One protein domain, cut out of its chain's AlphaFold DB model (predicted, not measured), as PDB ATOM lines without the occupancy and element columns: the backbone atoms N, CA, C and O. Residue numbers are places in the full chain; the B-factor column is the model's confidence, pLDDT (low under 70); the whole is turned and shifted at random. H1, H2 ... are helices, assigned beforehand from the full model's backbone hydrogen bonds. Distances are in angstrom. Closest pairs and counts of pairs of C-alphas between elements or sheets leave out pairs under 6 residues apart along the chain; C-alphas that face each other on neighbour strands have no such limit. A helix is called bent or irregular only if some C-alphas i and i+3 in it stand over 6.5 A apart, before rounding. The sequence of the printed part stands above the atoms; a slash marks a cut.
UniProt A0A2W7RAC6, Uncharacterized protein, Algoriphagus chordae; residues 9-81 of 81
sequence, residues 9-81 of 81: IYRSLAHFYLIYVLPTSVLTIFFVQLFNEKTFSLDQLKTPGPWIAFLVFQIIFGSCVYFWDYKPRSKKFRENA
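AT A GLANCE: This is residues 9 to 81 of the 81 residues of an uncharacterized protein of Algoriphagus chordae (UniProt A0A2W7RAC6). Two long helices, H1 and H2a, cross as an X and spread apart toward the end where a long loop joins them; past the crossing, the bent second helix runs on as a shorter arm, H2b, which lengthens the outline. Residues 31 to 39 and 41 to 49, at the loop end, stick out from the body. The printed part has 73 residues with two named helices, H1 then H2, and no named strand; the class is all helix. The whole is loose, with a radius of gyration of the C-alphas of 15.5 A, and spans 50 by 20 by 16 A.

IN THESE COORDINATES: H1, residues 13 to 34, begins with C-alpha 13 at (50.213, 6.885, 10.522) and is 30.1 A long. It has a kink of 26 degrees near residue 20 and is only just irregular: C-alphas 19 and 22 are 6.53 A apart. H2, residues 48 to 79, was assigned as one helix by its hydrogen bonds but is bent, with C-alphas 68 and 71 6.6 A apart. Its arm H2a, residues 48 to 68, is 29.9 A long and begins with C-alpha 48 at (24.476, 12.432, 6.939). Its arm H2b, residues 71 to 79, ends with C-alpha 79 at (64.776, -2.613, 11.313).

HOW THE PARTS SIT: H1 and H2a touch, H2a with residues 54 to 62 alone; the closest C-alphas, of Val 21 and Gly 62, are 5.4 A apart. They run opposite ways at a steep tilt of 50 degrees. H2a and H2b are near each other, at a steep tilt of 45 degrees. H1 and H2b are apart. Every O i to N i+4 pair is within hydrogen-bond range in H2a and H2b; in H1, 16 of 18 are.

THE WHOLE: The two C-alphas farthest apart, of Lys 38 and Ala 81, are 50.2 A apart. The printed part has no cut. The link from H1 to H2, 13 residues, is long. The mean pLDDT of the printed part is 75.9; residue 9, residues 36 to 46 and residues 78 to 81 are under 70.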
ATOM      1  N   ILE A   9      55.581   7.799   3.356       64.69
ATOM      2  CA  ILE A   9      54.334   7.071   3.619       64.69
ATOM      3  C   ILE A   9      54.387   6.294   4.947       64.69
ATOM      4  O   ILE A   9      53.409   6.271   5.687       64.69
ATOM      5  N   TYR A  10      55.530   5.685   5.279       70.19
ATOM      6  CA  TYR A  10      55.695   4.829   6.465       70.19
ATOM      7  C   TYR A  10      56.303   5.568   7.662       70.19
ATOM      8  O   TYR A  10      56.596   4.956   8.688       70.19
ATOM      9  N   ARG A  11      56.511   6.886   7.540       71.75
ATOM     10  CA  ARG A  11      57.096   7.710   8.601       71.75
ATOM     11  C   ARG A  11      56.115   7.964   9.745       71.75
ATOM     12  O   ARG A  11      56.533   8.068  10.893       71.75
ATOM     13  N   SER A  12      54.826   8.099   9.441       76.38
ATOM     14  CA  SER A  12      53.773   8.279  10.441       76.38
ATOM     15  C   SER A  12      52.420   7.824   9.897       76.38
ATOM     16  O   SER A  12      52.147   7.924   8.700       76.38
ATOM     17  N   LEU A  13      51.560   7.374  10.810       75.00
ATOM     18  CA  LEU A  13      50.213   6.885  10.522       75.00
ATOM     19  C   LEU A  13      49.358   7.966   9.840       75.00
ATOM     20  O   LEU A  13      48.578   7.653   8.948       75.00
ATOM     21  N   ALA A  14      49.576   9.242  10.174       77.75
ATOM     22  CA  ALA A  14      48.892  10.364   9.532       77.75
ATOM     23  C   ALA A  14      49.244  10.496   8.039       77.75
ATOM     24  O   ALA A  14      48.372  10.766   7.220       77.75
ATOM     25  N   HIS A  15      50.504  10.254   7.666       79.94
ATOM     26  CA  HIS A  15      50.934  10.311   6.265       79.94
ATOM     27  C   HIS A  15      50.354   9.149   5.465       79.94
ATOM     28  O   HIS A  15      49.855   9.345   4.361       79.94
ATOM     29  N   PHE A  16      50.356   7.951   6.045       80.38
ATOM     30  CA  PHE A  16      49.693   6.789   5.462       80.38
ATOM     31  C   PHE A  16      48.185   7.016   5.279       80.38
ATOM     32  O   PHE A  16      47.634   6.721   4.219       80.38
ATOM     33  N   TYR A  17      47.529   7.605   6.279       79.62
ATOM     34  CA  TYR A  17      46.117   7.956   6.199       79.62
ATOM     35  C   TYR A  17      45.840   8.950   5.064       79.62
ATOM     36  O   TYR A  17      44.984   8.696   4.220       79.62
ATOM     37  N   LEU A  18      46.600  10.046   4.993       80.56
ATOM     38  CA  LEU A  18      46.411  11.094   3.987       80.56
ATOM     39  C   LEU A  18      46.747  10.644   2.561       80.56
ATOM     40  O   LEU A  18      46.081  11.072   1.627       80.56
ATOM     41  N   ILE A  19      47.768   9.803   2.377       82.75
ATOM     42  CA  ILE A  19      48.248   9.399   1.044       82.75
ATOM     43  C   ILE A  19      47.502   8.173   0.515       82.75
ATOM     44  O   ILE A  19      47.405   7.997  -0.695       82.75
ATOM     45  N   TYR A  20      46.990   7.316   1.399       80.62
ATOM     46  CA  TYR A  20      46.402   6.039   0.999       80.62
ATOM     47  C   TYR A  20      44.916   5.967   1.336       80.62
ATOM     48  O   TYR A  20      44.083   5.793   0.450       80.62
ATOM     49  N   VAL A  21      44.563   6.138   2.609       81.50
ATOM     50  CA  VAL A  21      43.190   5.919   3.088       81.50
ATOM     51  C   VAL A  21      42.241   6.982   2.540       81.50
ATOM     52  O   VAL A  21      41.182   6.646   2.013       81.50
ATOM     53  N   LEU A  22      42.636   8.253   2.606       82.94
ATOM     54  CA  LEU A  22      41.823   9.398   2.193       82.94
ATOM     55  C   LEU A  22      41.553   9.427   0.671       82.94
ATOM     56  O   LEU A  22      40.384   9.438   0.290       82.94
ATOM     57  N   PRO A  23      42.553   9.346  -0.228       84.69
ATOM     58  CA  PRO A  23      42.291   9.315  -1.668       84.69
ATOM     59  C   PRO A  23      41.571   8.042  -2.120       84.69
ATOM     60  O   PRO A  23      40.714   8.124  -2.994       84.69
ATOM     61  N   THR A  24      41.844   6.883  -1.508       84.88
ATOM     62  CA  THR A  24      41.115   5.646  -1.845       84.88
ATOM     63  C   THR A  24      39.643   5.761  -1.482       84.88
ATOM     64  O   THR A  24      38.782   5.405  -2.274       84.88
ATOM     65  N   SER A  25      39.333   6.296  -0.303       80.56
ATOM     66  CA  SER A  25      37.941   6.489   0.103       80.56
ATOM     67  C   SER A  25      37.227   7.507  -0.791       80.56
ATOM     68  O   SER A  25      36.089   7.258  -1.186       80.56
ATOM     69  N   VAL A  26      37.890   8.600  -1.189       83.25
ATOM     70  CA  VAL A  26      37.344   9.543  -2.185       83.25
ATOM     71  C   VAL A  26      37.077   8.841  -3.521       83.25
ATOM     72  O   VAL A  26      35.990   8.983  -4.074       83.25
ATOM     73  N   LEU A  27      38.017   8.029  -4.014       84.75
ATOM     74  CA  LEU A  27      37.828   7.224  -5.224       84.75
ATOM     75  C   LEU A  27      36.646   6.262  -5.103       84.75
ATOM     76  O   LEU A  27      35.896   6.119  -6.061       84.75
ATOM     77  N   THR A  28      36.438   5.644  -3.939       81.12
ATOM     78  CA  THR A  28      35.276   4.785  -3.694       81.12
ATOM     79  C   THR A  28      33.967   5.557  -3.856       81.12
ATOM     80  O   THR A  28      33.038   5.022  -4.452       81.12
ATOM     81  N   ILE A  29      33.885   6.815  -3.403       76.00
ATOM     82  CA  ILE A  29      32.699   7.659  -3.643       76.00
ATOM     83  C   ILE A  29      32.484   7.852  -5.145       76.00
ATOM     84  O   ILE A  29      31.377   7.630  -5.631       76.00
ATOM     85  N   PHE A  30      33.535   8.225  -5.879       78.06
ATOM     86  CA  PHE A  30      33.449   8.400  -7.330       78.06
ATOM     87  C   PHE A  30      33.025   7.110  -8.040       78.06
ATOM     88  O   PHE A  30      32.169   7.151  -8.916       78.06
ATOM     89  N   PHE A  31      33.566   5.961  -7.635       79.25
ATOM     90  CA  PHE A  31      33.195   4.654  -8.175       79.25
ATOM     91  C   PHE A  31      31.730   4.318  -7.895       79.25
ATOM     92  O   PHE A  31      30.990   3.989  -8.814       79.25
ATOM     93  N   VAL A  32      31.283   4.444  -6.645       74.44
ATOM     94  CA  VAL A  32      29.885   4.184  -6.263       74.44
ATOM     95  C   VAL A  32      28.922   5.097  -7.025       74.44
ATOM     96  O   VAL A  32      27.811   4.678  -7.345       74.44
ATOM     97  N   GLN A  33      29.341   6.321  -7.343       70.00
ATOM     98  CA  GLN A  33      28.570   7.243  -8.173       70.00
ATOM     99  C   GLN A  33      28.583   6.868  -9.650       70.00
ATOM    100  O   GLN A  33      27.544   6.958 -10.284       70.00
ATOM    101  N   LEU A  34      29.708   6.400 -10.190       72.38
ATOM    102  CA  LEU A  34      29.793   5.969 -11.585       72.38
ATOM    103  C   LEU A  34      28.824   4.815 -11.893       72.38
ATOM    104  O   LEU A  34      28.324   4.705 -13.007       72.38
ATOM    105  N   PHE A  35      28.552   3.970 -10.894       73.00
ATOM    106  CA  PHE A  35      27.611   2.853 -10.989       73.00
ATOM    107  C   PHE A  35      26.187   3.186 -10.518       73.00
ATOM    108  O   PHE A  35      25.286   2.370 -10.702       73.00
ATOM    109  N   ASN A  36      25.952   4.360  -9.923       66.62
ATOM    110  CA  ASN A  36      24.606   4.835  -9.622       66.62
ATOM    111  C   ASN A  36      24.147   5.774 -10.740       66.62
ATOM    112  O   ASN A  36      24.669   6.870 -10.887       66.62
ATOM    113  N   GLU A  37      23.095   5.400 -11.467       62.12
ATOM    114  CA  GLU A  37      22.497   6.228 -12.533       62.12
ATOM    115  C   GLU A  37      21.961   7.596 -12.047       62.12
ATOM    116  O   GLU A  37      21.550   8.435 -12.848       62.12
ATOM    117  N   LYS A  38      21.959   7.855 -10.731       60.84
ATOM    118  CA  LYS A  38      21.593   9.147 -10.142       60.84
ATOM    119  C   LYS A  38      22.781  10.108 -10.147       60.84
ATOM    120  O   LYS A  38      23.733   9.937  -9.390       60.84
ATOM    121  N   THR A  39      22.659  11.173 -10.933       59.88
ATOM    122  CA  THR A  39      23.577  12.316 -10.984       59.88
ATOM    123  C   THR A  39      23.844  12.874  -9.585       59.88
ATOM    124  O   THR A  39      22.909  13.118  -8.817       59.88
ATOM    125  N   PHE A  40      25.120  13.093  -9.255       60.41
ATOM    126  CA  PHE A  40      25.537  13.675  -7.981       60.41
ATOM    127  C   PHE A  40      24.890  15.049  -7.781       60.41
ATOM    128  O   PHE A  40      25.245  16.019  -8.450       60.41
ATOM    129  N   SER A  41      23.935  15.133  -6.856       65.50
ATOM    130  CA  SER A  41      23.404  16.414  -6.399       65.50
ATOM    131  C   SER A  41      24.169  16.854  -5.159       65.50
ATOM    132  O   SER A  41      24.365  16.066  -4.231       65.50
ATOM    133  N   LEU A  42      24.538  18.135  -5.106       67.69
ATOM    134  CA  LEU A  42      25.118  18.777  -3.922       67.69
ATOM    135  C   LEU A  42      24.250  18.595  -2.661       67.69
ATOM    136  O   LEU A  42      24.767  18.672  -1.550       67.69
ATOM    137  N   ASP A  43      22.959  18.288  -2.795       66.81
ATOM    138  CA  ASP A  43      22.096  17.983  -1.649       66.81
ATOM    139  C   ASP A  43      22.375  16.611  -1.009       66.81
ATOM    140  O   ASP A  43      22.128  16.427   0.185       66.81
ATOM    141  N   GLN A  44      22.983  15.661  -1.728       62.88
ATOM    142  CA  GLN A  44      23.439  14.403  -1.119       62.88
ATOM    143  C   GLN A  44      24.586  14.635  -0.126       62.88
ATOM    144  O   GLN A  44      24.672  13.919   0.870       62.88
ATOM    145  N   LEU A  45      25.405  15.679  -0.325       65.38
ATOM    146  CA  LEU A  45      26.435  16.096   0.636       65.38
ATOM    147  C   LEU A  45      25.837  16.681   1.924       65.38
ATOM    148  O   LEU A  45      26.513  16.680   2.949       65.38
ATOM    149  N   LYS A  46      24.584  17.154   1.912       69.06
ATOM    150  CA  LYS A  46      23.889  17.600   3.133       69.06
ATOM    151  C   LYS A  46      23.314  16.441   3.943       69.06
ATOM    152  O   LYS A  46      22.949  16.627   5.100       69.06
ATOM    153  N   THR A  47      23.210  15.255   3.348       70.94
ATOM    154  CA  THR A  47      22.587  14.106   4.003       70.94
ATOM    155  C   THR A  47      23.650  13.344   4.803       70.94
ATOM    156  O   THR A  47      24.676  12.974   4.237       70.94
ATOM    157  N   PRO A  48      23.448  13.060   6.102       71.44
ATOM    158  CA  PRO A  48      24.476  12.432   6.939       71.44
ATOM    159  C   PRO A  48      24.771  10.965   6.575       71.44
ATOM    160  O   PRO A  48      25.863  10.475   6.842       71.44
ATOM    161  N   GLY A  49      23.829  10.262   5.938       73.81
ATOM    162  CA  GLY A  49      23.960   8.844   5.568       73.81
ATOM    163  C   GLY A  49      25.240   8.490   4.786       73.81
ATOM    164  O   GLY A  49      26.029   7.677   5.274       73.81
ATOM    165  N   PRO A  50      25.493   9.089   3.606       73.56
ATOM    166  CA  PRO A  50      26.695   8.802   2.817       73.56
ATOM    167  C   PRO A  50      28.003   9.138   3.548       73.56
ATOM    168  O   PRO A  50      28.986   8.416   3.390       73.56
ATOM    169  N   TRP A  51      28.020  10.164   4.404       75.56
ATOM    170  CA  TRP A  51      29.193  10.506   5.217       75.56
ATOM    171  C   TRP A  51      29.496   9.471   6.297       75.56
ATOM    172  O   TRP A  51      30.657   9.150   6.539       75.56
ATOM    173  N   ILE A  52      28.463   8.912   6.927       80.50
ATOM    174  CA  ILE A  52      28.629   7.839   7.912       80.50
ATOM    175  C   ILE A  52      29.189   6.592   7.227       80.50
ATOM    176  O   ILE A  52      30.165   6.019   7.707       80.50
ATOM    177  N   ALA A  53      28.628   6.204   6.077       77.50
ATOM    178  CA  ALA A  53      29.143   5.080   5.296       77.50
ATOM    179  C   ALA A  53      30.608   5.299   4.882       77.50
ATOM    180  O   ALA A  53      31.428   4.385   4.975       77.50
ATOM    181  N   PHE A  54      30.956   6.529   4.502       80.56
ATOM    182  CA  PHE A  54      32.319   6.924   4.170       80.56
ATOM    183  C   PHE A  54      33.281   6.810   5.360       80.56
ATOM    184  O   PHE A  54      34.350   6.218   5.222       80.56
ATOM    185  N   LEU A  55      32.899   7.311   6.538       83.81
ATOM    186  CA  LEU A  55      33.711   7.213   7.755       83.81
ATOM    187  C   LEU A  55      33.904   5.760   8.198       83.81
ATOM    188  O   LEU A  55      35.017   5.354   8.532       83.81
ATOM    189  N   VAL A  56      32.843   4.954   8.153       86.12
ATOM    190  CA  VAL A  56      32.914   3.523   8.472       86.12
ATOM    191  C   VAL A  56      33.851   2.808   7.497       86.12
ATOM    192  O   VAL A  56      34.717   2.045   7.928       86.12
ATOM    193  N   PHE A  57      33.750   3.105   6.198       84.81
ATOM    194  CA  PHE A  57      34.663   2.564   5.196       84.81
ATOM    195  C   PHE A  57      36.112   2.987   5.462       84.81
ATOM    196  O   PHE A  57      36.997   2.137   5.452       84.81
ATOM    197  N   GLN A  58      36.366   4.263   5.767       85.75
ATOM    198  CA  GLN A  58      37.705   4.757   6.099       85.75
ATOM    199  C   GLN A  58      38.310   4.045   7.310       85.75
ATOM    200  O   GLN A  58      39.490   3.696   7.276       85.75
ATOM    201  N   ILE A  59      37.520   3.786   8.356       85.94
ATOM    202  CA  ILE A  59      37.992   3.084   9.555       85.94
ATOM    203  C   ILE A  59      38.296   1.620   9.238       85.94
ATOM    204  O   ILE A  59      39.382   1.142   9.571       85.94
ATOM    205  N   ILE A  60      37.377   0.905   8.581       88.31
ATOM    206  CA  ILE A  60      37.542  -0.526   8.280       88.31
ATOM    207  C   ILE A  60      38.681  -0.731   7.279       88.31
ATOM    208  O   ILE A  60      39.613  -1.491   7.548       88.31
ATOM    209  N   PHE A  61      38.642  -0.029   6.146       85.81
ATOM    210  CA  PHE A  61      39.656  -0.128   5.103       85.81
ATOM    211  C   PHE A  61      41.012   0.373   5.601       85.81
ATOM    212  O   PHE A  61      42.017  -0.318   5.450       85.81
ATOM    213  N   GLY A  62      41.041   1.531   6.264       83.69
ATOM    214  CA  GLY A  62      42.259   2.089   6.845       83.69
ATOM    215  C   GLY A  62      42.901   1.144   7.856       83.69
ATOM    216  O   GLY A  62      44.108   0.924   7.788       83.69
ATOM    217  N   SER A  63      42.106   0.513   8.725       84.94
ATOM    218  CA  SER A  63      42.600  -0.498   9.669       84.94
ATOM    219  C   SER A  63      43.107  -1.746   8.948       84.94
ATOM    220  O   SER A  63      44.177  -2.254   9.276       84.94
ATOM    221  N   CYS A  64      42.385  -2.227   7.935       87.75
ATOM    222  CA  CYS A  64      42.776  -3.408   7.171       87.75
ATOM    223  C   CYS A  64      44.125  -3.197   6.467       87.75
ATOM    224  O   CYS A  64      45.067  -3.957   6.697       87.75
ATOM    225  N   VAL A  65      44.276  -2.109   5.702       85.50
ATOM    226  CA  VAL A  65      45.543  -1.784   5.023       85.50
ATOM    227  C   VAL A  65      46.641  -1.441   6.038       85.50
ATOM    228  O   VAL A  65      47.811  -1.750   5.811       85.50
ATOM    229  N   TYR A  66      46.289  -0.878   7.197       81.81
ATOM    230  CA  TYR A  66      47.249  -0.650   8.274       81.81
ATOM    231  C   TYR A  66      47.870  -1.961   8.779       81.81
ATOM    232  O   TYR A  66      49.094  -2.076   8.867       81.81
ATOM    233  N   PHE A  67      47.052  -2.968   9.089       83.38
ATOM    234  CA  PHE A  67      47.558  -4.262   9.550       83.38
ATOM    235  C   PHE A  67      48.251  -5.050   8.438       83.38
ATOM    236  O   PHE A  67      49.247  -5.722   8.711       83.38
ATOM    237  N   TRP A  68      47.753  -4.950   7.206       81.62
ATOM    238  CA  TRP A  68      48.220  -5.770   6.095       81.62
ATOM    239  C   TRP A  68      49.485  -5.228   5.422       81.62
ATOM    240  O   TRP A  68      50.382  -6.007   5.107       81.62
ATOM    241  N   ASP A  69      49.594  -3.909   5.241       81.25
ATOM    242  CA  ASP A  69      50.709  -3.279   4.521       81.25
ATOM    243  C   ASP A  69      51.566  -2.391   5.432       81.25
ATOM    244  O   ASP A  69      52.783  -2.586   5.535       81.25
ATOM    245  N   TYR A  70      50.947  -1.456   6.161       78.75
ATOM    246  CA  TYR A  70      51.692  -0.462   6.941       78.75
ATOM    247  C   TYR A  70      52.509  -1.092   8.077       78.75
ATOM    248  O   TYR A  70      53.685  -0.772   8.256       78.75
ATOM    249  N   LYS A  71      51.921  -2.007   8.852       78.62
ATOM    250  CA  LYS A  71      52.586  -2.667   9.983       78.62
ATOM    251  C   LYS A  71      53.812  -3.490   9.548       78.62
ATOM    252  O   LYS A  71      54.889  -3.237  10.096       78.62
ATOM    253  N   PRO A  72      53.730  -4.422   8.577       80.38
ATOM    254  CA  PRO A  72      54.903  -5.193   8.164       80.38
ATOM    255  C   PRO A  72      55.961  -4.334   7.465       80.38
ATOM    256  O   PRO A  72      57.155  -4.534   7.698       80.38
ATOM    257  N   ARG A  73      55.563  -3.357   6.641       77.50
ATOM    258  CA  ARG A  73      56.528  -2.506   5.929       77.50
ATOM    259  C   ARG A  73      57.195  -1.488   6.836       77.50
ATOM    260  O   ARG A  73      58.412  -1.356   6.766       77.50
ATOM    261  N   SER A  74      56.458  -0.821   7.727       75.12
ATOM    262  CA  SER A  74      57.069   0.119   8.677       75.12
ATOM    263  C   SER A  74      58.046  -0.585   9.620       75.12
ATOM    264  O   SER A  74      59.110  -0.033   9.896       75.12
ATOM    265  N   LYS A  75      57.758  -1.828  10.038       73.94
ATOM    266  CA  LYS A  75      58.701  -2.644  10.814       73.94
ATOM    267  C   LYS A  75      59.969  -2.948  10.011       73.94
ATOM    268  O   LYS A  75      61.057  -2.652  10.491       73.94
ATOM    269  N   LYS A  76      59.835  -3.413   8.761       74.56
ATOM    270  CA  LYS A  76      60.985  -3.640   7.866       74.56
ATOM    271  C   LYS A  76      61.813  -2.372   7.645       74.56
ATOM    272  O   LYS A  76      63.033  -2.455   7.637       74.56
ATOM    273  N   PHE A  77      61.193  -1.207   7.472       70.94
ATOM    274  CA  PHE A  77      61.934   0.045   7.292       70.94
ATOM    275  C   PHE A  77      62.599   0.543   8.579       70.94
ATOM    276  O   PHE A  77      63.649   1.160   8.486       70.94
ATOM    277  N   ARG A  78      62.031   0.263   9.759       67.00
ATOM    278  CA  ARG A  78      62.643   0.596  11.057       67.00
ATOM    279  C   ARG A  78      63.764  -0.360  11.466       67.00
ATOM    280  O   ARG A  78      64.667   0.075  12.157       67.00
ATOM    281  N   GLU A  79      63.705  -1.630  11.066       65.56
ATOM    282  CA  GLU A  79      64.776  -2.613  11.313       65.56
ATOM    283  C   GLU A  79      65.958  -2.469  10.337       65.56
ATOM    284  O   GLU A  79      67.059  -2.906  10.650       65.56
ATOM    285  N   ASN A  80      65.742  -1.870   9.159       57.44
ATOM    286  CA  ASN A  80      66.772  -1.661   8.128       57.44
ATOM    287  C   ASN A  80      67.306  -0.212   8.051       57.44
ATOM    288  O   ASN A  80      68.038   0.103   7.106       57.44
ATOM    289  N   ALA A  81      66.892   0.669   8.967       54.72
ATOM    290  CA  ALA A  81      67.373   2.048   9.092       54.72
ATOM    291  C   ALA A  81      68.410   2.140  10.215       54.72
ATOM    292  O   ALA A  81      69.419   2.848   9.999       54.72
TER     293      ALA A  81